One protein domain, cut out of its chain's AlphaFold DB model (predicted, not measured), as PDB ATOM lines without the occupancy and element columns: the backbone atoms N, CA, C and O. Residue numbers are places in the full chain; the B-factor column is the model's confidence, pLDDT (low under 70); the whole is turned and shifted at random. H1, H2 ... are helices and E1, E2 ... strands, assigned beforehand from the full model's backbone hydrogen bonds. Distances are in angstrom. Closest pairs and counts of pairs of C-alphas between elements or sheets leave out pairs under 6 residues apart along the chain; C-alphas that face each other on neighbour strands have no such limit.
ATOM      1  N   PRO A 349      91.508 249.747 366.265       96.19
ATOM      2  CA  PRO A 349      92.928 250.033 366.106       96.19
ATOM      3  C   PRO A 349      93.798 248.918 366.709       96.19
ATOM      4  O   PRO A 349      93.577 248.479 367.840       96.19
ATOM      5  N   ASP A 350      94.832 248.502 365.982       94.69
ATOM      6  CA  ASP A 350      95.872 247.594 366.459       94.69
ATOM      7  C   ASP A 350      96.906 248.380 367.275       94.69
ATOM      8  O   ASP A 350      97.746 249.117 366.752       94.69
ATOM      9  N   LEU A 351      96.852 248.217 368.596       93.19
ATOM     10  CA  LEU A 351      97.762 248.894 369.522       93.19
ATOM     11  C   LEU A 351      99.184 248.312 369.508       93.19
ATOM     12  O   LEU A 351     100.093 248.924 370.066       93.19
ATOM     13  N   THR A 352      99.395 247.152 368.880       93.12
ATOM     14  CA  THR A 352     100.722 246.532 368.741       93.12
ATOM     15  C   THR A 352     101.478 247.044 367.517       93.12
ATOM     16  O   THR A 352     102.708 247.017 367.497       93.12
ATOM     17  N   LYS A 353     100.753 247.567 366.522       92.88
ATOM     18  CA  LYS A 353     101.288 248.129 365.278       92.88
ATOM     19  C   LYS A 353     100.916 249.599 365.180       92.88
ATOM     20  O   LYS A 353      99.980 249.984 364.483       92.88
ATOM     21  N   GLN A 354     101.643 250.417 365.933       94.12
ATOM     22  CA  GLN A 354     101.431 251.858 365.969       94.12
ATOM     23  C   GLN A 354     102.583 252.605 365.320       94.12
ATOM     24  O   GLN A 354     103.755 252.322 365.564       94.12
ATOM     25  N   THR A 355     102.225 253.635 364.571       94.06
ATOM     26  CA  THR A 355     103.152 254.525 363.893       94.06
ATOM     27  C   THR A 355     103.096 255.903 364.541       94.06
ATOM     28  O   THR A 355     102.014 256.459 364.744       94.06
ATOM     29  N   VAL A 356     104.266 256.457 364.865       95.69
ATOM     30  CA  VAL A 356     104.396 257.837 365.344       95.69
ATOM     31  C   VAL A 356     104.737 258.741 364.168       95.69
ATOM     32  O   VAL A 356     105.666 258.444 363.418       95.69
ATOM     33  N   ALA A 357     104.008 259.843 364.013       96.38
ATOM     34  CA  ALA A 357     104.228 260.775 362.914       96.38
ATOM     35  C   ALA A 357     103.986 262.233 363.325       96.38
ATOM     36  O   ALA A 357     103.279 262.526 364.293       96.38
ATOM     37  N   PHE A 358     104.573 263.151 362.560       97.19
ATOM     38  CA  PHE A 358     104.531 264.592 362.790       97.19
ATOM     39  C   PHE A 358     103.757 265.293 361.683       97.19
ATOM     40  O   PHE A 358     103.845 264.920 360.515       97.19
ATOM     41  N   ARG A 359     103.039 266.355 362.040       96.88
ATOM     42  CA  ARG A 359     102.387 267.261 361.094       96.88
ATOM     43  C   ARG A 359     102.608 268.699 361.531       96.88
ATOM     44  O   ARG A 359     102.300 269.064 362.665       96.88
ATOM     45  N   GLY A 360     103.094 269.524 360.610       95.88
ATOM     46  CA  GLY A 360     103.032 270.970 360.768       95.88
ATOM     47  C   GLY A 360     101.633 271.473 360.429       95.88
ATOM     48  O   GLY A 360     101.034 271.017 359.457       95.88
ATOM     49  N   LEU A 361     101.104 272.378 361.245       95.38
ATOM     50  CA  LEU A 361      99.786 272.975 361.057       95.38
ATOM     51  C   LEU A 361      99.917 274.455 360.713       95.38
ATOM     52  O   LEU A 361     100.652 275.187 361.384       95.38
ATOM     53  N   ASP A 362      99.122 274.902 359.745       93.44
ATOM     54  CA  ASP A 362      98.890 276.314 359.443       93.44
ATOM     55  C   ASP A 362      97.415 276.628 359.704       93.44
ATOM     56  O   ASP A 362      96.527 276.142 359.013       93.44
ATOM     57  N   TYR A 363      97.126 277.481 360.684       92.56
ATOM     58  CA  TYR A 363      95.761 277.855 361.068       92.56
ATOM     59  C   TYR A 363      94.979 278.616 359.999       92.56
ATOM     60  O   TYR A 363      93.778 278.845 360.160       92.56
ATOM     61  N   LYS A 364      95.620 279.014 358.896       88.62
ATOM     62  CA  LYS A 364      94.904 279.486 357.707       88.62
ATOM     63  C   LYS A 364      94.113 278.360 357.042       88.62
ATOM     64  O   LYS A 364      93.077 278.629 356.433       88.62
ATOM     65  N   THR A 365      94.586 277.120 357.144       87.06
ATOM     66  CA  THR A 365      94.016 275.943 356.471       87.06
ATOM     67  C   THR A 365      93.541 274.863 357.437       87.06
ATOM     68  O   THR A 365      92.508 274.233 357.196       87.06
ATOM     69  N   ASP A 366      94.257 274.664 358.535       91.12
ATOM     70  CA  ASP A 366      93.994 273.654 359.548       91.12
ATOM     71  C   ASP A 366      93.114 274.215 360.667       91.12
ATOM     72  O   ASP A 366      93.284 275.345 361.125       91.12
ATOM     73  N   LYS A 367      92.163 273.401 361.137       91.06
ATOM     74  CA  LYS A 367      91.313 273.741 362.284       91.06
ATOM     75  C   LYS A 367      91.466 272.693 363.370       91.06
ATOM     76  O   LYS A 367      91.273 271.507 363.114       91.06
ATOM     77  N   ILE A 368      91.755 273.162 364.578       91.81
ATOM     78  CA  ILE A 368      91.849 272.326 365.772       91.81
ATOM     79  C   ILE A 368      90.485 272.289 366.456       91.81
ATOM     80  O   ILE A 368      89.914 273.345 366.727       91.81
ATOM     81  N   GLN A 369      89.986 271.093 366.762       93.69
ATOM     82  CA  GLN A 369      88.883 270.934 367.708       93.69
ATOM     83  C   GLN A 369      89.475 270.775 369.103       93.69
ATOM     84  O   GLN A 369      90.348 269.929 369.298       93.69
ATOM     85  N   ARG A 370      89.025 271.595 370.052       93.31
ATOM     86  CA  ARG A 370      89.544 271.615 371.422       93.31
ATOM     87  C   ARG A 370      88.411 271.401 372.410       93.31
ATOM     88  O   ARG A 370      87.378 272.055 372.301       93.31
ATOM     89  N   GLU A 371      88.637 270.541 373.392       93.31
ATOM     90  CA  GLU A 371      87.754 270.374 374.547       93.31
ATOM     91  C   GLU A 371      88.597 270.411 375.823       93.31
ATOM     92  O   GLU A 371      89.534 269.627 375.977       93.31
ATOM     93  N   MET A 372      88.272 271.318 376.744       92.75
ATOM     94  CA  MET A 372      88.898 271.334 378.063       92.75
ATOM     95  C   MET A 372      88.216 270.297 378.950       92.75
ATOM     96  O   MET A 372      87.010 270.365 379.181       92.75
ATOM     97  N   THR A 373      88.988 269.352 379.478       90.81
ATOM     98  CA  THR A 373      88.491 268.322 380.395       90.81
ATOM     99  C   THR A 373      89.200 268.405 381.740       90.81
ATOM    100  O   THR A 373      90.232 269.057 381.873       90.81
ATOM    101  N   ALA A 374      88.703 267.681 382.747       91.00
ATOM    102  CA  ALA A 374      89.368 267.590 384.051       91.00
ATOM    103  C   ALA A 374      90.804 267.026 383.979       91.00
ATOM    104  O   ALA A 374      91.586 267.226 384.902       91.00
ATOM    105  N   LYS A 375      91.155 266.322 382.892       88.81
ATOM    106  CA  LYS A 375      92.492 265.753 382.649       88.81
ATOM    107  C   LYS A 375      93.376 266.641 381.759       88.81
ATOM    108  O   LYS A 375      94.482 266.234 381.426       88.81
ATOM    109  N   GLY A 376      92.891 267.821 381.369       90.62
ATOM    110  CA  GLY A 376      93.550 268.730 380.430       90.62
ATOM    111  C   GLY A 376      92.815 268.856 379.094       90.62
ATOM    112  O   GLY A 376      91.685 268.380 378.934       90.62
ATOM    113  N   GLU A 377      93.458 269.524 378.138       92.88
ATOM    114  CA  GLU A 377      92.922 269.723 376.789       92.88
ATOM    115  C   GLU A 377      92.954 268.430 375.971       92.88
ATOM    116  O   GLU A 377      93.955 267.715 375.930       92.88
ATOM    117  N   LYS A 378      91.849 268.160 375.278       93.94
ATOM    118  CA  LYS A 378      91.760 267.168 374.209       93.94
ATOM    119  C   LYS A 378      91.768 267.865 372.861       93.94
ATOM    120  O   LYS A 378      91.100 268.887 372.686       93.94
ATOM    121  N   PHE A 379      92.452 267.255 371.902       95.19
ATOM    122  CA  PHE A 379      92.573 267.769 370.545       95.19
ATOM    123  C   PHE A 379      92.048 266.752 369.541       95.19
ATOM    124  O   PHE A 379      92.447 265.596 369.582       95.19
ATOM    125  N   ALA A 380      91.204 267.182 368.610       96.31
ATOM    126  CA  ALA A 380      90.867 266.395 367.428       96.31
ATOM    127  C   ALA A 380      91.151 267.208 366.163       96.31
ATOM    128  O   ALA A 380      91.039 268.440 366.154       96.31
ATOM    129  N   PHE A 381      91.504 266.511 365.087       96.25
ATOM    130  CA  PHE A 381      91.839 267.136 363.808       96.25
ATOM    131  C   PHE A 381      91.003 266.538 362.693       96.25
ATOM    132  O   PHE A 381      90.638 265.365 362.730       96.25
ATOM    133  N   MET A 382      90.705 267.365 361.696       96.00
ATOM    134  CA  MET A 382      89.970 266.962 360.505       96.00
ATOM    135  C   MET A 382      90.669 267.488 359.255       96.00
ATOM    136  O   MET A 382      91.287 268.554 359.292       96.00
ATOM    137  N   SER A 383      90.541 266.766 358.147       94.81
ATOM    138  CA  SER A 383      91.106 267.143 356.855       94.81
ATOM    139  C   SER A 383      90.505 268.441 356.313       94.81
ATOM    140  O   SER A 383      89.411 268.881 356.692       94.81
ATOM    141  N   THR A 384      91.223 269.077 355.387       91.31
ATOM    142  CA  THR A 384      90.860 270.409 354.886       91.31
ATOM    143  C   THR A 384      89.525 270.419 354.143       91.31
ATOM    144  O   THR A 384      88.819 271.431 354.162       91.31
ATOM    145  N   VAL A 385      89.115 269.292 353.546       91.25
ATOM    146  CA  VAL A 385      87.781 269.160 352.943       91.25
ATOM    147  C   VAL A 385      86.657 269.339 353.970       91.25
ATOM    148  O   VAL A 385      85.622 269.938 353.666       91.25
ATOM    149  N   LEU A 386      86.887 268.911 355.214       92.62
ATOM    150  CA  LEU A 386      85.934 269.048 356.309       92.62
ATOM    151  C   LEU A 386      86.046 270.399 357.010       92.62
ATOM    152  O   LEU A 386      85.064 270.864 357.576       92.62
ATOM    153  N   THR A 387      87.180 271.093 356.957       90.31
ATOM    154  CA  THR A 387      87.370 272.341 357.716       90.31
ATOM    155  C   THR A 387      87.155 273.615 356.891       90.31
ATOM    156  O   THR A 387      86.745 274.632 357.465       90.31
ATOM    157  N   LYS A 388      87.334 273.568 355.562       84.94
ATOM    158  CA  LYS A 388      87.318 274.743 354.664       84.94
ATOM    159  C   LYS A 388      85.957 275.439 354.534       84.94
ATOM    160  O   LYS A 388      85.902 276.664 354.537       84.94
ATOM    161  N   ASN A 389      84.871 274.677 354.406       81.25
ATOM    162  CA  ASN A 389      83.540 275.227 354.106       81.25
ATOM    163  C   ASN A 389      82.793 275.709 355.366       81.25
ATOM    164  O   ASN A 389      83.337 275.653 356.462       81.25
ATOM    165  N   GLN A 390      81.566 276.221 355.218       80.62
ATOM    166  CA  GLN A 390      80.676 276.600 356.328       80.62
ATOM    167  C   GLN A 390      79.682 275.469 356.666       80.62
ATOM    168  O   GLN A 390      79.477 274.558 355.864       80.62
ATOM    169  N   ASP A 409      90.783 262.524 338.921       64.94
ATOM    170  CA  ASP A 409      90.994 262.364 337.477       64.94
ATOM    171  C   ASP A 409      91.733 263.564 336.853       64.94
ATOM    172  O   ASP A 409      91.269 264.210 335.911       64.94
ATOM    173  N   ASP A 410      92.925 263.869 337.375       59.19
ATOM    174  CA  ASP A 410      93.831 264.871 336.785       59.19
ATOM    175  C   ASP A 410      94.266 264.484 335.349       59.19
ATOM    176  O   ASP A 410      94.691 265.329 334.553       59.19
ATOM    177  N   GLY A 411      94.128 263.204 334.983       53.56
ATOM    178  CA  GLY A 411      94.473 262.664 333.671       53.56
ATOM    179  C   GLY A 411      93.441 262.933 332.569       53.56
ATOM    180  O   GLY A 411      93.809 262.877 331.390       53.56
ATOM    181  N   GLN A 412      92.182 263.249 332.903       54.56
ATOM    182  CA  GLN A 412      91.083 263.370 331.931       54.56
ATOM    183  C   GLN A 412      91.362 264.409 330.835       54.56
ATOM    184  O   GLN A 412      91.131 264.164 329.645       54.56
ATOM    185  N   ALA A 413      91.941 265.552 331.223       52.38
ATOM    186  CA  ALA A 413      92.280 266.639 330.306       52.38
ATOM    187  C   ALA A 413      93.298 266.210 329.236       52.38
ATOM    188  O   ALA A 413      93.302 266.742 328.126       52.38
ATOM    189  N   GLY A 414      94.148 265.229 329.551       53.88
ATOM    190  CA  GLY A 414      95.179 264.742 328.648       53.88
ATOM    191  C   GLY A 414      94.691 263.712 327.632       53.88
ATOM    192  O   GLY A 414      95.288 263.620 326.560       53.88
ATOM    193  N   PHE A 415      93.622 262.962 327.913       58.88
ATOM    194  CA  PHE A 415      93.094 261.941 326.992       58.88
ATOM    195  C   PHE A 415      91.839 262.377 326.228       58.88
ATOM    196  O   PHE A 415      91.475 261.719 325.257       58.88
ATOM    197  N   GLY A 416      91.197 263.490 326.611       58.69
ATOM    198  CA  GLY A 416      89.925 263.904 326.003       58.69
ATOM    199  C   GLY A 416      88.805 262.886 326.251       58.69
ATOM    200  O   GLY A 416      87.857 262.789 325.470       58.69
ATOM    201  N   GLU A 417      88.951 262.087 327.311       64.75
ATOM    202  CA  GLU A 417      88.033 261.012 327.660       64.75
ATOM    203  C   GLU A 417      86.714 261.574 328.192       64.75
ATOM    204  O   GLU A 417      86.678 262.562 328.922       64.75
ATOM    205  N   LYS A 418      85.608 260.925 327.814       67.25
ATOM    206  CA  LYS A 418      84.259 261.279 328.282       67.25
ATOM    207  C   LYS A 418      83.869 260.591 329.590       67.25
ATOM    208  O   LYS A 418      82.838 260.950 330.144       67.25
ATOM    209  N   VAL A 419      84.634 259.588 330.016       76.31
ATOM    210  CA  VAL A 419      84.346 258.738 331.177       76.31
ATOM    211  C   VAL A 419      85.381 259.039 332.248       76.31
ATOM    212  O   VAL A 419      86.565 259.116 331.923       76.31
ATOM    213  N   VAL A 420      84.943 259.229 333.490       81.50
ATOM    214  CA  VAL A 420      85.836 259.541 334.610       81.50
ATOM    215  C   VAL A 420      86.334 258.241 335.247       81.50
ATOM    216  O   VAL A 420      85.530 257.398 335.641       81.50
ATOM    217  N   ASN A 421      87.652 258.071 335.396       87.38
ATOM    218  CA  ASN A 421      88.245 256.926 336.107       87.38
ATOM    219  C   ASN A 421      88.968 257.391 337.374       87.38
ATOM    220  O   ASN A 421      90.181 257.607 337.369       87.38
ATOM    221  N   VAL A 422      88.209 257.528 338.466       89.38
ATOM    222  CA  VAL A 422      88.763 257.979 339.745       89.38
ATOM    223  C   VAL A 422      89.523 256.867 340.457       89.38
ATOM    224  O   VAL A 422      88.942 255.834 340.785       89.38
ATOM    225  N   LYS A 423      90.797 257.130 340.760       90.75
ATOM    226  CA  LYS A 423      91.713 256.210 341.448       90.75
ATOM    227  C   LYS A 423      92.181 256.762 342.788       90.75
ATOM    228  O   LYS A 423      92.265 257.980 342.966       90.75
ATOM    229  N   ILE A 424      92.501 255.887 343.738       92.19
ATOM    230  CA  ILE A 424      93.025 256.317 345.037       92.19
ATOM    231  C   ILE A 424      94.456 256.859 344.901       92.19
ATOM    232  O   ILE A 424      94.773 257.876 345.518       92.19
ATOM    233  N   THR A 425      95.285 256.291 344.017       91.31
ATOM    234  CA  THR A 425      96.627 256.828 343.715       91.31
ATOM    235  C   THR A 425      96.593 258.236 343.127       91.31
ATOM    236  O   THR A 425      97.495 259.039 343.380       91.31
ATOM    237  N   ASP A 426      95.557 258.550 342.349       88.19
ATOM    238  CA  ASP A 426      95.391 259.874 341.743       88.19
ATOM    239  C   ASP A 426      94.984 260.876 342.829       88.19
ATOM    240  O   ASP A 426      95.568 261.952 342.923       88.19
ATOM    241  N   GLN A 427      94.105 260.479 343.759       91.50
ATOM    242  CA  GLN A 427      93.779 261.289 344.939       91.50
ATOM    243  C   GLN A 427      95.004 261.544 345.833       91.50
ATOM    244  O   GLN A 427      95.159 262.649 346.361       91.50
ATOM    245  N   PHE A 428      95.895 260.560 345.988       91.88
ATOM    246  CA  PHE A 428      97.158 260.733 346.712       91.88
ATOM    247  C   PHE A 428      98.101 261.709 345.998       91.88
ATOM    248  O   PHE A 428      98.715 262.572 346.629       91.88
ATOM    249  N   THR A 429      98.193 261.605 344.672       87.38
ATOM    250  CA  THR A 429      99.002 262.503 343.840       87.38
ATOM    251  C   THR A 429      98.455 263.932 343.874       87.38
ATOM    252  O   THR A 429      99.221 264.883 344.041       87.38
ATOM    253  N   ALA A 430      97.136 264.093 343.753       88.12
ATOM    254  CA  ALA A 430      96.454 265.378 343.811       88.12
ATOM    255  C   ALA A 430      96.638 266.044 345.179       88.12
ATOM    256  O   ALA A 430      96.925 267.236 345.242       88.12
ATOM    257  N   HIS A 431      96.559 265.276 346.271       91.56
ATOM    258  CA  HIS A 431      96.817 265.799 347.611       91.56
ATOM    259  C   HIS A 431      98.235 266.337 347.779       91.56
ATOM    260  O   HIS A 431      98.401 267.423 348.331       91.56
ATOM    261  N   ALA A 432      99.232 265.609 347.272       89.38
ATOM    262  CA  ALA A 432     100.615 266.058 347.305       89.38
ATOM    263  C   ALA A 432     100.780 267.400 346.561       89.38
ATOM    264  O   ALA A 432     101.489 268.284 347.032       89.38
ATOM    265  N   ARG A 433     100.097 267.585 345.415       86.75
ATOM    266  CA  ARG A 433     100.123 268.833 344.620       86.75
ATOM    267  C   ARG A 433      99.401 269.992 345.309       86.75
ATOM    268  O   ARG A 433      99.942 271.093 345.396       86.75
ATOM    269  N   ASP A 434      98.162 269.761 345.735       87.81
ATOM    270  CA  ASP A 434      97.335 270.739 346.435       87.81
ATOM    271  C   ASP A 434      96.596 270.068 347.600       87.81
ATOM    272  O   ASP A 434      95.523 269.476 347.428       87.81
ATOM    273  N   PRO A 435      97.116 270.187 348.832       88.56
ATOM    274  CA  PRO A 435      96.471 269.578 349.985       88.56
ATOM    275  C   PRO A 435      95.167 270.289 350.382       88.56
ATOM    276  O   PRO A 435      94.445 269.815 351.272       88.56
ATOM    277  N   LYS A 436      94.823 271.425 349.757       84.56
ATOM    278  CA  LYS A 436      93.595 272.171 350.052       84.56
ATOM    279  C   LYS A 436      92.390 271.441 349.464       84.56
ATOM    280  O   LYS A 436      92.315 271.192 348.274       84.56
ATOM    281  N   ALA A 437      91.377 271.207 350.296       81.25
ATOM    282  CA  ALA A 437      90.184 270.422 349.957       81.25
ATOM    283  C   ALA A 437      90.450 268.927 349.700       81.25
ATOM    284  O   ALA A 437      89.615 268.243 349.106       81.25
ATOM    285  N   SER A 438      91.570 268.411 350.203       90.06
ATOM    286  CA  SER A 438      91.833 266.981 350.214       90.06
ATOM    287  C   SER A 438      91.092 266.270 351.346       90.06
ATOM    288  O   SER A 438      90.858 266.828 352.425       90.06
ATOM    289  N   SER A 439      90.773 265.002 351.097       93.38
ATOM    290  CA  SER A 439      90.275 264.051 352.091       93.38
ATOM    291  C   SER A 439      91.369 263.539 353.033       93.38
ATOM    292  O   SER A 439      91.051 262.784 353.943       93.38
ATOM    293  N   PHE A 440      92.624 263.960 352.868       95.69
ATOM    294  CA  PHE A 440      93.762 263.499 353.662       95.69
ATOM    295  C   PHE A 440      94.386 264.611 354.508       95.69
ATOM    296  O   PHE A 440      94.304 265.803 354.193       95.69
ATOM    297  N   LEU A 441      95.016 264.189 355.597       96.12
ATOM    298  CA  LEU A 441      95.965 264.945 356.398       96.12
ATOM    299  C   LEU A 441      97.361 264.359 356.142       96.12
ATOM    300  O   LEU A 441      97.583 263.189 356.442       96.12
ATOM    301  N   SER A 442      98.292 265.163 355.627       96.00
ATOM    302  CA  SER A 442      99.712 264.802 355.515       96.00
ATOM    303  C   SER A 442     100.407 264.743 356.875       96.00
ATOM    304  O   SER A 442     100.302 265.665 357.691       96.00
ATOM    305  N   PHE A 443     101.188 263.697 357.071       97.00
ATOM    306  CA  PHE A 443     102.127 263.500 358.161       97.00
ATOM    307  C   PHE A 443     103.487 263.101 357.584       97.00
ATOM    308  O   PHE A 443     103.608 262.784 356.405       97.00
ATOM    309  N   THR A 444     104.518 263.107 358.415       94.31
ATOM    310  CA  THR A 444     105.864 262.665 358.049       94.31
ATOM    311  C   THR A 444     106.559 262.031 359.248       94.31
ATOM    312  O   THR A 444     106.242 262.343 360.400       94.31
ATOM    313  N   PHE A 445     107.517 261.148 358.981       89.50
ATOM    314  CA  PHE A 445     108.432 260.634 360.000       89.50
ATOM    315  C   PHE A 445     109.484 261.662 360.425       89.50
ATOM    316  O   PHE A 445     110.006 261.563 361.535       89.50
ATOM    317  N   ASP A 446     109.786 262.643 359.570       89.25
ATOM    318  CA  ASP A 446     110.822 263.638 359.830       89.25
ATOM    319  C   ASP A 446     110.212 264.889 360.497       89.25
ATOM    320  O   ASP A 446     109.564 265.710 359.830       89.25
ATOM    321  N   PRO A 447     110.440 265.109 361.807       91.44
ATOM    322  CA  PRO A 447     109.921 266.293 362.484       91.44
ATOM    323  C   PRO A 447     110.446 267.604 361.874       91.44
ATOM    324  O   PRO A 447     109.774 268.636 361.954       91.44
ATOM    325  N   SER A 448     111.622 267.593 361.240       88.44
ATOM    326  CA  SER A 448     112.199 268.763 360.576       88.44
ATOM    327  C   SER A 448     111.505 269.089 359.258       88.44
ATOM    328  O   SER A 448     111.451 270.264 358.887       88.44
ATOM    329  N   VAL A 449     110.926 268.097 358.572       90.50
ATOM    330  CA  VAL A 449     110.002 268.336 357.453       90.50
ATOM    331  C   VAL A 449     108.722 268.974 357.986       90.50
ATOM    332  O   VAL A 449     108.352 270.050 357.520       90.50
ATOM    333  N   ALA A 450     108.104 268.405 359.027       93.75
ATOM    334  CA  ALA A 450     106.887 268.958 359.630       93.75
ATOM    335  C   ALA A 450     107.064 270.417 360.108       93.75
ATOM    336  O   ALA A 450     106.196 271.259 359.880       93.75
ATOM    337  N   ASN A 451     108.226 270.762 360.674       92.12
ATOM    338  CA  ASN A 451     108.557 272.119 361.130       92.12
ATOM    339  C   ASN A 451     108.551 273.177 359.999       92.12
ATOM    340  O   ASN A 451     108.397 274.380 360.236       92.12
ATOM    341  N   ARG A 452     108.708 272.758 358.734       91.00
ATOM    342  CA  ARG A 452     108.654 273.668 357.575       91.00
ATOM    343  C   ARG A 452     107.235 274.146 357.279       91.00
ATOM    344  O   ARG A 452     107.092 275.256 356.772       91.00
ATOM    345  N   PHE A 453     106.233 273.353 357.654       92.00
ATOM    346  CA  PHE A 453     104.811 273.595 357.394       92.00
ATOM    347  C   PHE A 453     104.081 274.308 358.541       92.00
ATOM    348  O   PHE A 453     102.867 274.475 358.483       92.00
ATOM    349  N   LEU A 454     104.796 274.742 359.585       92.56
ATOM    350  CA  LEU A 454     104.195 275.538 360.653       92.56
ATOM    351  C   LEU A 454     103.765 276.911 360.138       92.56
ATOM    352  O   LEU A 454     104.574 277.659 359.581       92.56
ATOM    353  N   GLY A 455     102.507 277.269 360.396       90.31
ATOM    354  CA  GLY A 455     102.027 278.630 360.202       90.31
ATOM    355  C   GLY A 455     102.810 279.617 361.076       90.31
ATOM    356  O   GLY A 455     102.977 279.408 362.279       90.31
ATOM    357  N   GLY A 456     103.305 280.693 360.462       87.44
ATOM    358  CA  GLY A 456     104.000 281.771 361.171       87.44
ATOM    359  C   GLY A 456     103.067 282.563 362.091       87.44
ATOM    360  O   GLY A 456     101.850 282.406 362.037       87.44
ATOM    361  N   GLU A 457     103.623 283.435 362.927       88.50
ATOM    362  CA  GLU A 457     102.814 284.320 363.768       88.50
ATOM    363  C   GLU A 457     101.883 285.213 362.938       88.50
ATOM    364  O   GLU A 457     102.216 285.668 361.839       88.50
ATOM    365  N   VAL A 458     100.705 285.495 363.490       89.75
ATOM    366  CA  VAL A 458      99.734 286.413 362.896       89.75
ATOM    367  C   VAL A 458      99.356 287.491 363.904       89.75
ATOM    368  O   VAL A 458      99.114 287.214 365.077       89.75
ATOM    369  N   MET A 459      99.277 288.738 363.441       91.62
ATOM    370  CA  MET A 459      98.756 289.835 364.253       91.62
ATOM    371  C   MET A 459      97.238 289.693 364.367       91.62
ATOM    372  O   MET A 459      96.536 289.670 363.353       91.62
ATOM    373  N   LYS A 460      96.715 289.609 365.592       90.38
ATOM    374  CA  LYS A 460      95.275 289.663 365.868       90.38
ATOM    375  C   LYS A 460      94.978 290.731 366.906       90.38
ATOM    376  O   LYS A 460      95.703 290.879 367.883       90.38
ATOM    377  N   LYS A 461      93.854 291.427 366.737       91.88
ATOM    378  CA  LYS A 461      93.338 292.340 367.759       91.88
ATOM    379  C   LYS A 461      92.689 291.543 368.882       91.88
ATOM    380  O   LYS A 461      91.573 291.053 368.730       91.88
ATOM    381  N   VAL A 462      93.373 291.437 370.016       90.00
ATOM    382  CA  VAL A 462      92.838 290.841 371.243       90.00
ATOM    383  C   VAL A 462      92.483 291.985 372.183       90.00
ATOM    384  O   VAL A 462      93.347 292.755 372.585       90.00
ATOM    385  N   LYS A 463      91.187 292.149 372.487       91.56
ATOM    386  CA  LYS A 463      90.672 293.271 373.302       91.56
ATOM    387  C   LYS A 463      91.115 294.656 372.786       91.56
ATOM    388  O   LYS A 463      91.411 295.552 373.564       91.56
ATOM    389  N   GLY A 464      91.167 294.821 371.461       91.75
ATOM    390  CA  GLY A 464      91.545 296.079 370.804       91.75
ATOM    391  C   GLY A 464      93.051 296.312 370.643       91.75
ATOM    392  O   GLY A 464      93.424 297.260 369.958       91.75
ATOM    393  N   VAL A 465      93.902 295.442 371.196       93.00
ATOM    394  CA  VAL A 465      95.366 295.543 371.098       93.00
ATOM    395  C   VAL A 465      95.895 294.545 370.075       93.00
ATOM    396  O   VAL A 465      95.554 293.359 370.119       93.00
ATOM    397  N   ASP A 466      96.736 295.018 369.157       94.00
ATOM    398  CA  ASP A 466      97.430 294.164 368.197       94.00
ATOM    399  C   ASP A 466      98.404 293.246 368.944       94.00
ATOM    400  O   ASP A 466      99.417 293.676 369.488       94.00
ATOM    401  N   THR A 467      98.058 291.965 368.995       91.81
ATOM    402  CA  THR A 467      98.803 290.924 369.698       91.81
ATOM    403  C   THR A 467      99.291 289.909 368.679       91.81
ATOM    404  O   THR A 467      98.517 289.431 367.842       91.81
ATOM    405  N   LYS A 468     100.579 289.572 368.744       89.69
ATOM    406  CA  LYS A 468     101.131 288.433 368.013       89.69
ATOM    407  C   LYS A 468     100.564 287.157 368.611       89.69
ATOM    408  O   LYS A 468     100.717 286.914 369.804       89.69
ATOM    409  N   VAL A 469      99.885 286.367 367.790       90.31
ATOM    410  CA  VAL A 469      99.427 285.038 368.188       90.31
ATOM    411  C   VAL A 469     100.002 283.987 367.245       90.31
ATOM    412  O   VAL A 469     100.208 284.273 366.059       90.31
ATOM    413  N   PRO A 470     100.218 282.758 367.731       90.94
ATOM    414  CA  PRO A 470     100.549 281.622 366.887       90.94
ATOM    415  C   PRO A 470      99.584 281.487 365.703       90.94
ATOM    416  O   PRO A 470      98.363 281.472 365.875       90.94
ATOM    417  N   GLY A 471     100.128 281.400 364.489       91.81
ATOM    418  CA  GLY A 471      99.357 281.066 363.289       91.81
ATOM    419  C   GLY A 471      99.429 279.587 362.926       91.81
ATOM    420  O   GLY A 471      98.998 279.222 361.840       91.81
ATOM    421  N   GLY A 472      99.958 278.737 363.805       94.69
ATOM    422  CA  GLY A 472     100.142 277.316 363.553       94.69
ATOM    423  C   GLY A 472     100.666 276.564 364.771       94.69
ATOM    424  O   GLY A 472     100.735 277.102 365.877       94.69
ATOM    425  N   GLY A 473     101.050 275.308 364.559       95.19
ATOM    426  CA  GLY A 473     101.639 274.468 365.598       95.19
ATOM    427  C   GLY A 473     102.042 273.087 365.093       95.19
ATOM    428  O   GLY A 473     101.734 272.715 363.965       95.19
ATOM    429  N   MET A 474     102.753 272.335 365.921       96.62
ATOM    430  CA  MET A 474     103.212 270.984 365.619       96.62
ATOM    431  C   MET A 474     102.290 269.965 366.276       96.62
ATOM    432  O   MET A 474     102.112 269.978 367.495       96.62
ATOM    433  N   LEU A 475     101.736 269.065 365.473       97.56
ATOM    434  CA  LEU A 475     100.966 267.916 365.929       97.56
ATOM    435  C   LEU A 475     101.827 266.656 365.865       97.56
ATOM    436  O   LEU A 475     102.464 266.389 364.846       97.56
ATOM    437  N   VAL A 476     101.792 265.867 366.935       98.00
ATOM    438  CA  VAL A 476     102.407 264.542 366.999       98.00
ATOM    439  C   VAL A 476     101.346 263.519 367.334       98.00
ATOM    440  O   VAL A 476     100.622 263.653 368.324       98.00
ATOM    441  N   VAL A 477     101.280 262.482 366.511       98.19
ATOM    442  CA  VAL A 477     100.301 261.406 366.631       98.19
ATOM    443  C   VAL A 477     100.993 260.068 366.811       98.19
ATOM    444  O   VAL A 477     102.090 259.871 366.299       98.19
ATOM    445  N   LYS A 478     100.334 259.147 367.512       97.81
ATOM    446  CA  LYS A 478     100.664 257.724 367.584       97.81
ATOM    447  C   LYS A 478      99.374 256.949 367.348       97.81
ATOM    448  O   LYS A 478      98.520 256.896 368.226       97.81
ATOM    449  N   MET A 479      99.216 256.396 366.150       96.12
ATOM    450  CA  MET A 479      97.989 255.706 365.736       96.12
ATOM    451  C   MET A 479      98.301 254.379 365.047       96.12
ATOM    452  O   MET A 479      99.450 254.139 364.685       96.12
ATOM    453  N   ASP A 480      97.289 253.524 364.882       96.06
ATOM    454  CA  ASP A 480      97.391 252.281 364.101       96.06
ATOM    455  C   ASP A 480      98.043 252.560 362.737       96.06
ATOM    456  O   ASP A 480      97.624 253.471 362.018       96.06
ATOM    457  N   SER A 481      99.071 251.788 362.378       93.50
ATOM    458  CA  SER A 481      99.827 251.958 361.134       93.50
ATOM    459  C   SER A 481      98.942 251.913 359.881       93.50
ATOM    460  O   SER A 481      99.212 252.635 358.925       93.50
ATOM    461  N   ARG A 482      97.833 251.157 359.889       93.31
ATOM    462  CA  ARG A 482      96.853 251.101 358.783       93.31
ATOM    463  C   ARG A 482      96.147 252.437 358.541       93.31
ATOM    464  O   ARG A 482      95.565 252.643 357.478       93.31
ATOM    465  N   ARG A 483      96.181 253.354 359.514       94.69
ATOM    466  CA  ARG A 483      95.603 254.697 359.394       94.69
ATOM    467  C   ARG A 483      96.545 255.728 358.780       94.69
ATOM    468  O   ARG A 483      96.081 256.827 358.486       94.69
ATOM    469  N   LEU A 484      97.821 255.393 358.587       94.88
ATOM    470  CA  LEU A 484      98.838 256.259 357.993       94.88
ATOM    471  C   LEU A 484      99.350 255.623 356.702       94.88
ATOM    472  O   LEU A 484     100.259 254.802 356.716       94.88
ATOM    473  N   ILE A 485      98.752 256.013 355.578       94.69
ATOM    474  CA  ILE A 485      99.033 255.436 354.263       94.69
ATOM    475  C   ILE A 485     100.295 256.082 353.676       94.69
ATOM    476  O   ILE A 485     100.279 257.289 353.430       94.69
ATOM    477  N   PRO A 486     101.377 255.337 353.393       93.25
ATOM    478  CA  PRO A 486     102.553 255.925 352.763       93.25
ATOM    479  C   PRO A 486     102.260 256.350 351.316       93.25
ATOM    480  O   PRO A 486     101.895 255.527 350.473       93.25
ATOM    481  N   ASN A 487     102.427 257.638 351.007       92.38
ATOM    482  CA  ASN A 487     102.143 258.195 349.684       92.38
ATOM    483  C   ASN A 487     103.287 257.931 348.692       92.38
ATOM    484  O   ASN A 487     104.037 258.834 348.314       92.38
ATOM    485  N   VAL A 488     103.404 256.688 348.223       87.69
ATOM    486  CA  VAL A 488     104.384 256.304 347.185       87.69
ATOM    487  C   VAL A 488     104.103 256.933 345.815       87.69
ATOM    488  O   VAL A 488     104.969 256.932 344.942       87.69
ATOM    489  N   SER A 489     102.916 257.517 345.629       85.56
ATOM    490  CA  SER A 489     102.542 258.268 344.427       85.56
ATOM    491  C   SER A 489     102.957 259.747 344.477       85.56
ATOM    492  O   SER A 489     102.880 260.433 343.450       85.56
ATOM    493  N   SER A 490     103.430 260.244 345.629       84.31
ATOM    494  CA  SER A 490     103.859 261.634 345.809       84.31
ATOM    495  C   SER A 490     105.051 261.987 344.922       84.31
ATOM    496  O   SER A 490     105.977 261.201 344.720       84.31
ATOM    497  N   MET A 491     105.059 263.218 344.411       74.25
ATOM    498  CA  MET A 491     106.224 263.786 343.722       74.25
ATOM    499  C   MET A 491     107.240 264.420 344.684       74.25
ATOM    500  O   MET A 491     108.368 264.702 344.278       74.25
ATOM    501  N   TYR A 492     106.862 264.637 345.949       81.56
ATOM    502  CA  TYR A 492     107.666 265.340 346.952       81.56
ATOM    503  C   TYR A 492     108.398 264.371 347.843       81.56
ATOM    504  O   TYR A 492     108.089 264.103 348.999       81.56
ATOM    505  N   ALA A 493     109.421 263.808 347.256       73.06
ATOM    506  CA  ALA A 493     109.907 262.563 347.768       73.06
ATOM    507  C   ALA A 493     110.754 262.720 349.039       73.06
ATOM    508  O   ALA A 493     110.829 261.820 349.861       73.06
ATOM    509  N   ASN A 494     111.311 263.907 349.273       78.38
ATOM    510  CA  ASN A 494     111.983 264.228 350.531       78.38
ATOM    511  C   ASN A 494     111.026 264.469 351.706       78.38
ATOM    512  O   ASN A 494     111.509 264.642 352.821       78.38
ATOM    513  N   GLU A 495     109.711 264.509 351.484       84.94
ATOM    514  CA  GLU A 495     108.745 264.781 352.552       84.94
ATOM    515  C   GLU A 495     108.334 263.523 353.315       84.94
ATOM    516  O   GLU A 495     107.910 263.640 354.463       84.94
ATOM    517  N   ILE A 496     108.521 262.330 352.728       87.56
ATOM    518  CA  ILE A 496     108.148 261.045 353.345       87.56
ATOM    519  C   ILE A 496     106.680 261.103 353.805       87.56
ATOM    520  O   ILE A 496     106.352 260.948 354.981       87.56
ATOM    521  N   GLU A 497     105.801 261.460 352.868       93.06
ATOM    522  CA  GLU A 497     104.425 261.845 353.165       93.06
ATOM    523  C   GLU A 497     103.549 260.632 353.506       93.06
ATOM    524  O   GLU A 497     103.288 259.774 352.666       93.06
ATOM    525  N   LEU A 498     103.033 260.602 354.730       95.69
ATOM    526  CA  LEU A 498     102.015 259.666 355.197       95.69
ATOM    527  C   LEU A 498     100.645 260.348 355.164       95.69
ATOM    528  O   LEU A 498     100.501 261.473 355.634       95.69
ATOM    529  N   LEU A 499      99.620 259.670 354.670       96.81
ATOM    530  CA  LEU A 499      98.265 260.200 354.566       96.81
ATOM    531  C   LEU A 499      97.375 259.573 355.628       96.81
ATOM    532  O   LEU A 499      97.142 258.368 355.611       96.81
ATOM    533  N   ALA A 500      96.828 260.400 356.515       96.62
ATOM    534  CA  ALA A 500      95.717 260.007 357.371       96.62
ATOM    535  C   ALA A 500      94.400 260.497 356.753       96.62
ATOM    536  O   ALA A 500      94.193 261.712 356.645       96.62
ATOM    537  N   PRO A 501      93.490 259.604 356.333       95.06
ATOM    538  CA  PRO A 501      92.197 260.030 355.821       95.06
ATOM    539  C   PRO A 501      91.363 260.715 356.911       95.06
ATOM    540  O   PRO A 501      91.285 260.247 358.041       95.06
ATOM    541  N   LEU A 502      90.722 261.819 356.530       95.81
ATOM    542  CA  LEU A 502      89.646 262.572 357.180       95.81
ATOM    543  C   LEU A 502      89.847 263.084 358.610       95.81
ATOM    544  O   LEU A 502      89.546 264.254 358.838       95.81
ATOM    545  N   VAL A 503      90.262 262.265 359.574       97.38
ATOM    546  CA  VAL A 503      90.184 262.586 361.007       97.38
ATOM    547  C   VAL A 503      91.340 261.998 361.819       97.38
ATOM    548  O   VAL A 503      91.886 260.949 361.478       97.38
ATOM    549  N   VAL A 504      91.661 262.647 362.940       97.88
ATOM    550  CA  VAL A 504      92.560 262.161 364.004       97.88
ATOM    551  C   VAL A 504      91.837 262.276 365.339       97.88
ATOM    552  O   VAL A 504      91.257 263.329 365.631       97.88
ATOM    553  N   PHE A 505      91.876 261.208 366.137       98.12
ATOM    554  CA  PHE A 505      91.191 261.149 367.427       98.12
ATOM    555  C   PHE A 505      92.055 261.705 368.569       98.12
ATOM    556  O   PHE A 505      93.280 261.604 368.516       98.12
ATOM    557  N   PRO A 506      91.439 262.253 369.630       97.69
ATOM    558  CA  PRO A 506      92.152 262.693 370.824       97.69
ATOM    559  C   PRO A 506      93.068 261.660 371.476       97.69
ATOM    560  O   PRO A 506      94.128 262.034 371.965       97.69
ATOM    561  N   ASP A 507      92.687 260.380 371.502       96.69
ATOM    562  CA  ASP A 507      93.532 259.309 372.058       96.69
ATOM    563  C   ASP A 507      94.769 258.986 371.197       96.69
ATOM    564  O   ASP A 507      95.688 258.323 371.671       96.69
ATOM    565  N   GLU A 508      94.827 259.490 369.963       97.56
ATOM    566  CA  GLU A 508      95.963 259.336 369.046       97.56
ATOM    567  C   GLU A 508      96.947 260.498 369.135       97.56
ATOM    568  O   GLU A 508      98.052 260.406 368.601       97.56
ATOM    569  N   VAL A 509      96.572 261.597 369.790       97.62
ATOM    570  CA  VAL A 509      97.427 262.776 369.945       97.62
ATOM    571  C   VAL A 509      98.396 262.547 371.099       97.62
ATOM    572  O   VAL A 509      98.015 262.534 372.266       97.62
ATOM    573  N   VAL A 510      99.682 262.415 370.774       97.12
ATOM    574  CA  VAL A 510     100.761 262.299 371.770       97.12
ATOM    575  C   VAL A 510     101.098 263.664 372.347       97.12
ATOM    576  O   VAL A 510     101.316 263.820 373.550       97.12
ATOM    577  N   ALA A 511     101.194 264.655 371.465       96.69
ATOM    578  CA  ALA A 511     101.533 266.009 371.838       96.69
ATOM    579  C   ALA A 511     101.042 266.999 370.793       96.69
ATOM    580  O   ALA A 511     100.956 266.709 369.597       96.69
ATOM    581  N   TYR A 512     100.799 268.206 371.274       96.19
ATOM    582  CA  TYR A 512     100.509 269.351 370.447       96.19
ATOM    583  C   TYR A 512     101.292 270.554 370.980       96.19
ATOM    584  O   TYR A 512     101.226 270.860 372.170       96.19
ATOM    585  N   HIS A 513     102.065 271.205 370.112       94.81
ATOM    586  CA  HIS A 513     102.802 272.424 370.435       94.81
ATOM    587  C   HIS A 513     102.266 273.578 369.602       94.81
ATOM    588  O   HIS A 513     102.375 273.568 368.378       94.81
ATOM    589  N   GLU A 514     101.704 274.583 370.257       93.12
ATOM    590  CA  GLU A 514     101.235 275.789 369.589       93.12
ATOM    591  C   GLU A 514     102.383 276.789 369.406       93.12
ATOM    592  O   GLU A 514     103.129 277.070 370.345       93.12
ATOM    593  N   GLY A 515     102.516 277.341 368.199       89.50
ATOM    594  CA  GLY A 515     103.573 278.291 367.859       89.50
ATOM    595  C   GLY A 515     104.716 277.717 367.026       89.50
ATOM    596  O   GLY A 515     104.797 276.527 366.725       89.50
ATOM    597  N   SER A 516     105.588 278.631 366.607       83.38
ATOM    598  CA  SER A 516     106.751 278.353 365.767       83.38
ATOM    599  C   SER A 516     107.972 277.990 366.615       83.38
ATOM    600  O   SER A 516     108.225 278.598 367.657       83.38
ATOM    601  N   PHE A 517     108.787 277.061 366.113       85.62
ATOM    602  CA  PHE A 517     110.128 276.775 366.636       85.62
ATOM    603  C   PHE A 517     111.227 277.622 365.973       85.62
ATOM    604  O   PHE A 517     112.398 277.259 366.015       85.62
ATOM    605  N   ARG A 518     110.883 278.716 365.282       79.06
ATOM    606  CA  ARG A 518     111.876 279.583 364.613       79.06
ATOM    607  C   ARG A 518     112.294 280.783 365.453       79.06
ATOM    608  O   ARG A 518     113.324 281.384 365.174       79.06
ATOM    609  N   GLU A 519     111.500 281.134 366.456       73.31
ATOM    610  CA  GLU A 519     111.657 282.377 367.208       73.31
ATOM    611  C   GLU A 519     112.249 282.134 368.597       73.31
ATOM    612  O   GLU A 519     112.079 281.061 369.184       73.31
ATOM    613  N   MET A 520     112.943 283.150 369.116       71.31
ATOM    614  CA  MET A 520     113.384 283.162 370.506       71.31
ATOM    615  C   MET A 520     112.192 283.397 371.427       71.31
ATOM    616  O   MET A 520     111.480 284.388 371.277       71.31
ATOM    617  N   VAL A 521     112.010 282.514 372.404       70.81
ATOM    618  CA  VAL A 521     110.994 282.649 373.457       70.81
ATOM    619  C   VAL A 521     111.656 282.283 374.778       70.81
ATOM    620  O   VAL A 521     112.382 281.292 374.850       70.81
ATOM    621  N   ASP A 522     111.458 283.117 375.800       73.88
ATOM    622  CA  ASP A 522     112.021 282.940 377.148       73.88
ATOM    623  C   ASP A 522     113.551 282.748 377.174       73.88
ATOM    624  O   ASP A 522     114.094 281.956 377.941       73.88
ATOM    625  N   GLY A 523     114.268 283.457 376.292       71.94
ATOM    626  CA  GLY A 523     115.733 283.399 376.200       71.94
ATOM    627  C   GLY A 523     116.293 282.114 375.581       71.94
ATOM    628  O   GLY A 523     117.510 281.986 375.466       71.94
ATOM    629  N   LYS A 524     115.435 281.178 375.152       76.88
ATOM    630  CA  LYS A 524     115.837 280.000 374.378       76.88
ATOM    631  C   LYS A 524     115.650 280.260 372.893       76.88
ATOM    632  O   LYS A 524     114.601 280.753 372.469       76.88
ATOM    633  N   ASP A 525     116.639 279.868 372.095       85.81
ATOM    634  CA  ASP A 525     116.461 279.839 370.650       85.81
ATOM    635  C   ASP A 525     115.465 278.742 370.235       85.81
ATOM    636  O   ASP A 525     115.202 277.763 370.947       85.81
ATOM    637  N   GLY A 526     114.864 278.929 369.063       82.94
ATOM    638  CA  GLY A 526     113.858 278.009 368.552       82.94
ATOM    639  C   GLY A 526     114.394 276.590 368.295       82.94
ATOM    640  O   GLY A 526     113.669 275.614 368.481       82.94
ATOM    641  N   SER A 527     115.687 276.462 367.969       84.25
ATOM    642  CA  SER A 527     116.375 275.175 367.785       84.25
ATOM    643  C   SER A 527     116.420 274.363 369.081       84.25
ATOM    644  O   SER A 527     116.125 273.168 369.084       84.25
ATOM    645  N   THR A 528     116.722 275.016 370.202       87.75
ATOM    646  CA  THR A 528     116.749 274.411 371.538       87.75
ATOM    647  C   THR A 528     115.354 273.954 371.938       87.75
ATOM    648  O   THR A 528     115.178 272.794 372.302       87.75
ATOM    649  N   ARG A 529     114.338 274.812 371.772       89.44
ATOM    650  CA  ARG A 529     112.934 274.456 372.049       89.44
ATOM    651  C   ARG A 529     112.457 273.282 371.196       89.44
ATOM    652  O   ARG A 529     111.759 272.404 371.694       89.44
ATOM    653  N   PHE A 530     112.848 273.244 369.923       90.50
ATOM    654  CA  PHE A 530     112.541 272.126 369.037       90.50
ATOM    655  C   PHE A 530     113.202 270.833 369.517       90.50
ATOM    656  O   PHE A 530     112.527 269.818 369.636       90.50
ATOM    657  N   LYS A 531     114.495 270.858 369.861       90.06
ATOM    658  CA  LYS A 531     115.207 269.683 370.394       90.06
ATOM    659  C   LYS A 531     114.589 269.171 371.695       90.06
ATOM    660  O   LYS A 531     114.409 267.967 371.833       90.06
ATOM    661  N   GLU A 532     114.235 270.070 372.613       92.25
ATOM    662  CA  GLU A 532     113.546 269.727 373.863       92.25
ATOM    663  C   GLU A 532     112.189 269.073 373.589       92.25
ATOM    664  O   GLU A 532     111.884 268.028 374.161       92.25
ATOM    665  N   PHE A 533     111.408 269.632 372.658       94.38
ATOM    666  CA  PHE A 533     110.147 269.038 372.226       94.38
ATOM    667  C   PHE A 533     110.360 267.628 371.663       94.38
ATOM    668  O   PHE A 533     109.714 266.686 372.107       94.38
ATOM    669  N   ILE A 534     111.310 267.443 370.745       94.19
ATOM    670  CA  ILE A 534     111.606 266.133 370.148       94.19
ATOM    671  C   ILE A 534     112.107 265.114 371.184       94.19
ATOM    672  O   ILE A 534     111.741 263.937 371.108       94.19
ATOM    673  N   ALA A 535     112.887 265.537 372.179       93.25
ATOM    674  CA  ALA A 535     113.312 264.674 373.280       93.25
ATOM    675  C   ALA A 535     112.130 264.235 374.169       93.25
ATOM    676  O   ALA A 535     112.038 263.060 374.538       93.25
ATOM    677  N   ASP A 536     111.189 265.140 374.459       95.81
ATOM    678  CA  ASP A 536     109.947 264.825 375.178       95.81
ATOM    679  C   ASP A 536     109.087 263.813 374.401       95.81
ATOM    680  O   ASP A 536     108.668 262.797 374.959       95.81
ATOM    681  N   ILE A 537     108.905 264.009 373.088       96.38
ATOM    682  CA  ILE A 537     108.209 263.033 372.232       96.38
ATOM    683  C   ILE A 537     108.905 261.676 372.254       96.38
ATOM    684  O   ILE A 537     108.239 260.643 372.365       96.38
ATOM    685  N   SER A 538     110.235 261.670 372.171       94.81
ATOM    686  CA  SER A 538     111.008 260.429 372.180       94.81
ATOM    687  C   SER A 538     110.787 259.652 373.477       94.81
ATOM    688  O   SER A 538     110.538 258.448 373.457       94.81
ATOM    689  N   THR A 539     110.757 260.368 374.602       96.25
ATOM    690  CA  THR A 539     110.470 259.804 375.926       96.25
ATOM    691  C   THR A 539     109.043 259.258 376.014       96.25
ATOM    692  O   THR A 539     108.841 258.134 376.466       96.25
ATOM    693  N   LYS A 540     108.044 260.016 375.544       96.12
ATOM    694  CA  LYS A 540     106.622 259.623 375.592       96.12
ATOM    695  C   LYS A 540     106.292 258.418 374.716       96.12
ATOM    696  O   LYS A 540     105.381 257.657 375.029       96.12
ATOM    697  N   THR A 541     106.984 258.273 373.592       94.88
ATOM    698  CA  THR A 541     106.648 257.265 372.576       94.88
ATOM    699  C   THR A 541     107.556 256.042 372.601       94.88
ATOM    700  O   THR A 541     107.135 254.997 372.101       94.88
ATOM    701  N   GLY A 542     108.757 256.167 373.177       92.75
ATOM    702  CA  GLY A 542     109.818 255.160 373.139       92.75
ATOM    703  C   GLY A 542     110.621 255.145 371.833       92.75
ATOM    704  O   GLY A 542     111.449 254.257 371.646       92.75
ATOM    705  N   VAL A 543     110.382 256.096 370.924       89.06
ATOM    706  CA  VAL A 543     111.050 256.185 369.618       89.06
ATOM    707  C   VAL A 543     112.079 257.311 369.653       89.06
ATOM    708  O   VAL A 543     111.740 258.448 369.945       89.06
ATOM    709  N   ASP A 544     113.345 257.022 369.362       87.94
ATOM    710  CA  ASP A 544     114.417 258.018 369.443       87.94
ATOM    711  C   ASP A 544     114.486 258.904 368.188       87.94
ATOM    712  O   ASP A 544     115.229 258.620 367.248       87.94
ATOM    713  N   PHE A 545     113.739 260.009 368.201       84.19
ATOM    714  CA  PHE A 545     113.729 261.012 367.131       84.19
ATOM    715  C   PHE A 545     114.929 261.967 367.182       84.19
ATOM    716  O   PHE A 545     115.147 262.738 366.246       84.19
ATOM    717  N   THR A 546     115.728 261.956 368.255       74.62
ATOM    718  CA  THR A 546     116.867 262.884 368.391       74.62
ATOM    719  C   THR A 546     117.970 262.579 367.381       74.62
ATOM    720  O   THR A 546     118.644 263.487 366.891       74.62
ATOM    721  N   LYS A 547     118.081 261.309 366.981       69.12
ATOM    722  CA  LYS A 547     118.970 260.865 365.905       69.12
ATOM    723  C   LYS A 547     118.439 261.208 364.507       69.12
ATOM    724  O   LYS A 547     119.174 261.114 363.534       69.12
ATOM    725  N   TRP A 548     117.167 261.592 364.392       66.50
ATOM    726  CA  TRP A 548     116.471 261.759 363.108       66.50
ATOM    727  C   TRP A 548     116.551 263.189 362.579       66.50
ATOM    728  O   TRP A 548     116.074 263.483 361.486       66.50
ATOM    729  N   ASN A 549     117.155 264.098 363.341       58.31
ATOM    730  CA  ASN A 549     117.206 265.492 362.964       58.31
ATOM    731  C   ASN A 549     118.248 265.707 361.850       58.31
ATOM    732  O   ASN A 549     119.456 265.616 362.079       58.31
ATOM    733  N   SER A 550     117.775 266.059 360.648       54.19
ATOM    734  CA  SER A 550     118.592 266.464 359.486       54.19
ATOM    735  C   SER A 550     119.564 267.623 359.762       54.19
ATOM    736  O   SER A 550     120.408 267.939 358.929       54.19
ATOM    737  N   TRP A 551     119.460 268.253 360.934       51.97
ATOM    738  CA  TRP A 551     120.316 269.340 361.403       51.97
ATOM    739  C   TRP A 551     121.602 268.884 362.102       51.97
ATOM    740  O   TRP A 551     122.375 269.744 362.521       51.97
ATOM    741  N   ASN A 552     121.861 267.579 362.242       54.38
ATOM    742  CA  ASN A 552     123.153 267.111 362.748       54.38
ATOM    743  C   ASN A 552     124.239 267.261 361.659       54.38
ATOM    744  O   ASN A 552     124.136 266.609 360.613       54.38
ATOM    745  N   PRO A 553     125.274 268.098 361.885       50.03
ATOM    746  CA  PRO A 553     126.319 268.388 360.900       50.03
ATOM    747  C   PRO A 553     127.359 267.264 360.741       50.03
ATOM    748  O   PRO A 553     128.236 267.368 359.891       50.03
ATOM    749  N   ASP A 554     127.277 266.195 361.535       53.62
ATOM    750  CA  ASP A 554     128.250 265.092 361.576       53.62
ATOM    751  C   ASP A 554     128.030 264.002 360.504       53.62
ATOM    752  O   ASP A 554     128.745 263.003 360.475       53.62
ATOM    753  N   GLY A 555     127.037 264.168 359.624       54.41
ATOM    754  CA  GLY A 555     126.721 263.225 358.547       54.41
ATOM    755  C   GLY A 555     125.940 261.973 358.975       54.41
ATOM    756  O   GLY A 555     125.414 261.275 358.107       54.41
ATOM    757  N   SER A 556     125.771 261.713 360.280       57.25
ATOM    758  CA  SER A 556     124.962 260.591 360.795       57.25
ATOM    759  C   SER A 556     123.480 260.703 360.403       57.25
ATOM    760  O   SER A 556     122.797 259.699 360.182       57.25
ATOM    761  N   SER A 557     123.012 261.939 360.218       60.59
ATOM    762  CA  SER A 557     121.661 262.280 359.775       60.59
ATOM    763  C   SER A 557     121.315 261.705 358.399       60.59
ATOM    764  O   SER A 557     120.184 261.269 358.192       60.59
ATOM    765  N   GLN A 558     122.270 261.623 357.464       66.00
ATOM    766  CA  GLN A 558     121.990 261.105 356.119       66.00
ATOM    767  C   GLN A 558     121.704 259.599 356.106       66.00
ATOM    768  O   GLN A 558     120.832 259.156 355.361       66.00
ATOM    769  N   ILE A 559     122.389 258.820 356.951       68.19
ATOM    770  CA  ILE A 559     122.193 257.363 357.044       68.19
ATOM    771  C   ILE A 559     120.786 257.053 357.563       68.19
ATOM    772  O   ILE A 559     120.084 256.212 357.006       68.19
ATOM    773  N   ILE A 560     120.357 257.766 358.603       71.75
ATOM    774  CA  ILE A 560     119.056 257.553 359.244       71.75
ATOM    775  C   ILE A 560     117.916 257.996 358.331       71.75
ATOM    776  O   ILE A 560     116.937 257.266 358.178       71.75
ATOM    777  N   ILE A 561     118.065 259.143 357.661       73.19
ATOM    778  CA  ILE A 561     117.112 259.577 356.635       73.19
ATOM    779  C   ILE A 561     117.018 258.512 355.538       73.19
ATOM    780  O   ILE A 561     115.916 258.156 355.139       73.19
ATOM    781  N   GLY A 562     118.143 257.944 355.087       77.31
ATOM    782  CA  GLY A 562     118.145 256.829 354.135       77.31
ATOM    783  C   GLY A 562     117.319 255.631 354.616       77.31
ATOM    784  O   GLY A 562     116.455 255.153 353.889       77.31
ATOM    785  N   GLN A 563     117.508 255.195 355.863       80.06
ATOM    786  CA  GLN A 563     116.741 254.086 356.448       80.06
ATOM    787  C   GLN A 563     115.237 254.379 356.537       80.06
ATOM    788  O   GLN A 563     114.428 253.503 356.245       80.06
ATOM    789  N   GLN A 564     114.847 255.603 356.900       77.44
ATOM    790  CA  GLN A 564     113.436 256.007 356.951       77.44
ATOM    791  C   GLN A 564     112.801 256.039 355.570       77.44
ATOM    792  O   GLN A 564     111.668 255.607 355.395       77.44
ATOM    793  N   LYS A 565     113.540 256.553 354.588       81.31
ATOM    794  CA  LYS A 565     113.112 256.582 353.196       81.31
ATOM    795  C   LYS A 565     112.889 255.165 352.660       81.31
ATOM    796  O   LYS A 565     111.875 254.926 352.007       81.31
ATOM    797  N   GLU A 566     113.776 254.225 352.985       81.81
ATOM    798  CA  GLU A 566     113.604 252.808 352.640       81.81
ATOM    799  C   GLU A 566     112.427 252.163 353.384       81.81
ATOM    800  O   GLU A 566     111.630 251.468 352.759       81.81
ATOM    801  N   ALA A 567     112.254 252.433 354.684       83.25
ATOM    802  CA  ALA A 567     111.109 251.936 355.452       83.25
ATOM    803  C   ALA A 567     109.779 252.463 354.890       83.25
ATOM    804  O   ALA A 567     108.888 251.681 354.581       83.25
ATOM    805  N   PHE A 568     109.683 253.771 354.646       87.00
ATOM    806  CA  PHE A 568     108.532 254.413 354.010       87.00
ATOM    807  C   PHE A 568     108.195 253.795 352.655       87.00
ATOM    808  O   PHE A 568     107.039 253.486 352.369       87.00
ATOM    809  N   LYS A 569     109.217 253.606 351.816       85.50
ATOM    810  CA  LYS A 569     109.071 252.978 350.508       85.50
ATOM    811  C   LYS A 569     108.543 251.551 350.652       85.50
ATOM    812  O   LYS A 569     107.583 251.199 349.970       85.50
ATOM    813  N   LYS A 570     109.154 250.750 351.528       87.75
ATOM    814  CA  LYS A 570     108.753 249.365 351.785       87.75
ATOM    815  C   LYS A 570     107.312 249.284 352.271       87.75
ATOM    816  O   LYS A 570     106.524 248.542 351.690       87.75
ATOM    817  N   ASP A 571     106.953 250.079 353.271       88.31
ATOM    818  CA  ASP A 571     105.606 250.103 353.843       88.31
ATOM    819  C   ASP A 571     104.569 250.530 352.802       88.31
ATOM    820  O   ASP A 571     103.499 249.934 352.704       88.31
ATOM    821  N   GLY A 572     104.892 251.519 351.966       89.88
ATOM    822  CA  GLY A 572     104.002 251.961 350.899       89.88
ATOM    823  C   GLY A 572     103.815 250.930 349.792       89.88
ATOM    824  O   GLY A 572     102.705 250.738 349.302       89.88
ATOM    825  N   LEU A 573     104.878 250.220 349.412       90.25
ATOM    826  CA  LEU A 573     104.784 249.133 348.439       90.25
ATOM    827  C   LEU A 573     104.015 247.932 348.993       90.25
ATOM    828  O   LEU A 573     103.223 247.346 348.260       90.25
ATOM    829  N   LEU A 574     104.202 247.593 350.271       90.44
ATOM    830  CA  LEU A 574     103.419 246.566 350.959       90.44
ATOM    831  C   LEU A 574     101.945 246.961 351.068       90.44
ATOM    832  O   LEU A 574     101.081 246.146 350.770       90.44
ATOM    833  N   PHE A 575     101.647 248.221 351.385       90.69
ATOM    834  CA  PHE A 575     100.277 248.727 351.372       90.69
ATOM    835  C   PHE A 575      99.627 248.567 349.989       90.69
ATOM    836  O   PHE A 575      98.524 248.035 349.872       90.69
ATOM    837  N   MET A 576     100.322 248.971 348.919       91.31
ATOM    838  CA  MET A 576      99.810 248.810 347.554       91.31
ATOM    839  C   MET A 576      99.666 247.336 347.154       91.31
ATOM    840  O   MET A 576      98.701 246.977 346.473       91.31
ATOM    841  N   LYS A 577     100.589 246.479 347.607       92.44
ATOM    842  CA  LYS A 577     100.513 245.026 347.445       92.44
ATOM    843  C   LYS A 577      99.243 244.475 348.082       92.44
ATOM    844  O   LYS A 577      98.461 243.831 347.387       92.44
TER     845      LYS A 577
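This is residues 349 to 390 and 409 to 577 of the 593 residues of an uncharacterized protein of Bdellovibrio sp. NC01 (UniProt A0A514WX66). A core of short sheets is backed by helices: the sheet E1 E7 E9 has H4 and H5 over one face, the pair E4 E8 crosses close by its edge strand E1, and the hairpin E2 E3 stands near its other edge strand, E9. The hairpin E5 E6 continues E7 beyond the core, the long helix H7 runs along the outside after H6, and residues 413 to 418 stick out. The printed part has 211 residues with seven named helices and nine named strands, in the order E1 E2 E3 H1 H2 H3 E4 H4 E5 E6 E7 E8 E9 H5 H6 H7; each sheet is antiparallel and the class is mixed. It is compact, with a radius of gyration of the C-alphas of 18.4 A and spans of 59 by 46 by 35 A.

Find C-alpha 354 at (101.431, 251.858, 365.969); from there E1 runs 25.4 A to residue 362. Next come E2, residues 368 to 373, E3, 376 to 382, and H1, 384 to 387. Past the cut look for H2, 412 to 415, H3, 424 to 433, E4, 440 to 444, and H4, 447 to 453. Then follow E5, 458 to 462, E6, 465 to 469, E7, 472 to 480, 25.2 A long, E8, 497 to 501, and E9, 509 to 514. H5, 526 to 541, is 22.3 A long, H6 holds 545 to 548, and H7 runs 31.9 A from residue 556 to C-alpha 577 at (100.513, 245.026, 347.445).

Begin at inner strand E7: N 357 of E1 and O 477 are 3.0 A apart, and N 474 and O 513 of E9 2.8 A. H4 lies over E1 at a height over the sheet of 6.8 A; on the same face H5 lies over E7 and E9 at 10.3 A. In E4 and E8, N 443 and O 498 are 2.7 A apart; the closest C-alphas of E1 and E4, Arg 359 and Phe 443, are 4.8 A apart. Those of H3 and E4, His 431 and Phe 440, are 7.2 A apart, and those of H1 and E4, Thr 384 and Phe 440, 7.6 A. In the hairpins, N 371 and O 378 of E2 and E3 are 3.0 A apart, and N 460 and O 467 of E5 and E6 2.9 A. The closest C-alphas of E3 and E9, Phe 379 and Val 509, are 7.0 A apart. H6 touches H5, closest at C-alphas 538 and 545, 5.8 A, and H7, at 548 and 557, 6.2 A. H2 touches no helix. Every O i to N i+4 pair is within hydrogen-bond range in H3, H5 and H7; in H4 1 of 3 is, beside 3 of 4 O i to N i+3 pairs, and H1, H2 and H6 are too short for an i+4 pair.

The C-alphas of Lys 418 and Gly 523, the two farthest apart, are 61.4 A apart. Residues 391 to 408 are not printed, and C-alphas 390 and 409 are 25.8 A apart across this cut. The links from E7 to E8 and from E9 to H5 are long. Confidence is low, under 70, at residues 409 to 418 and 547 to 559.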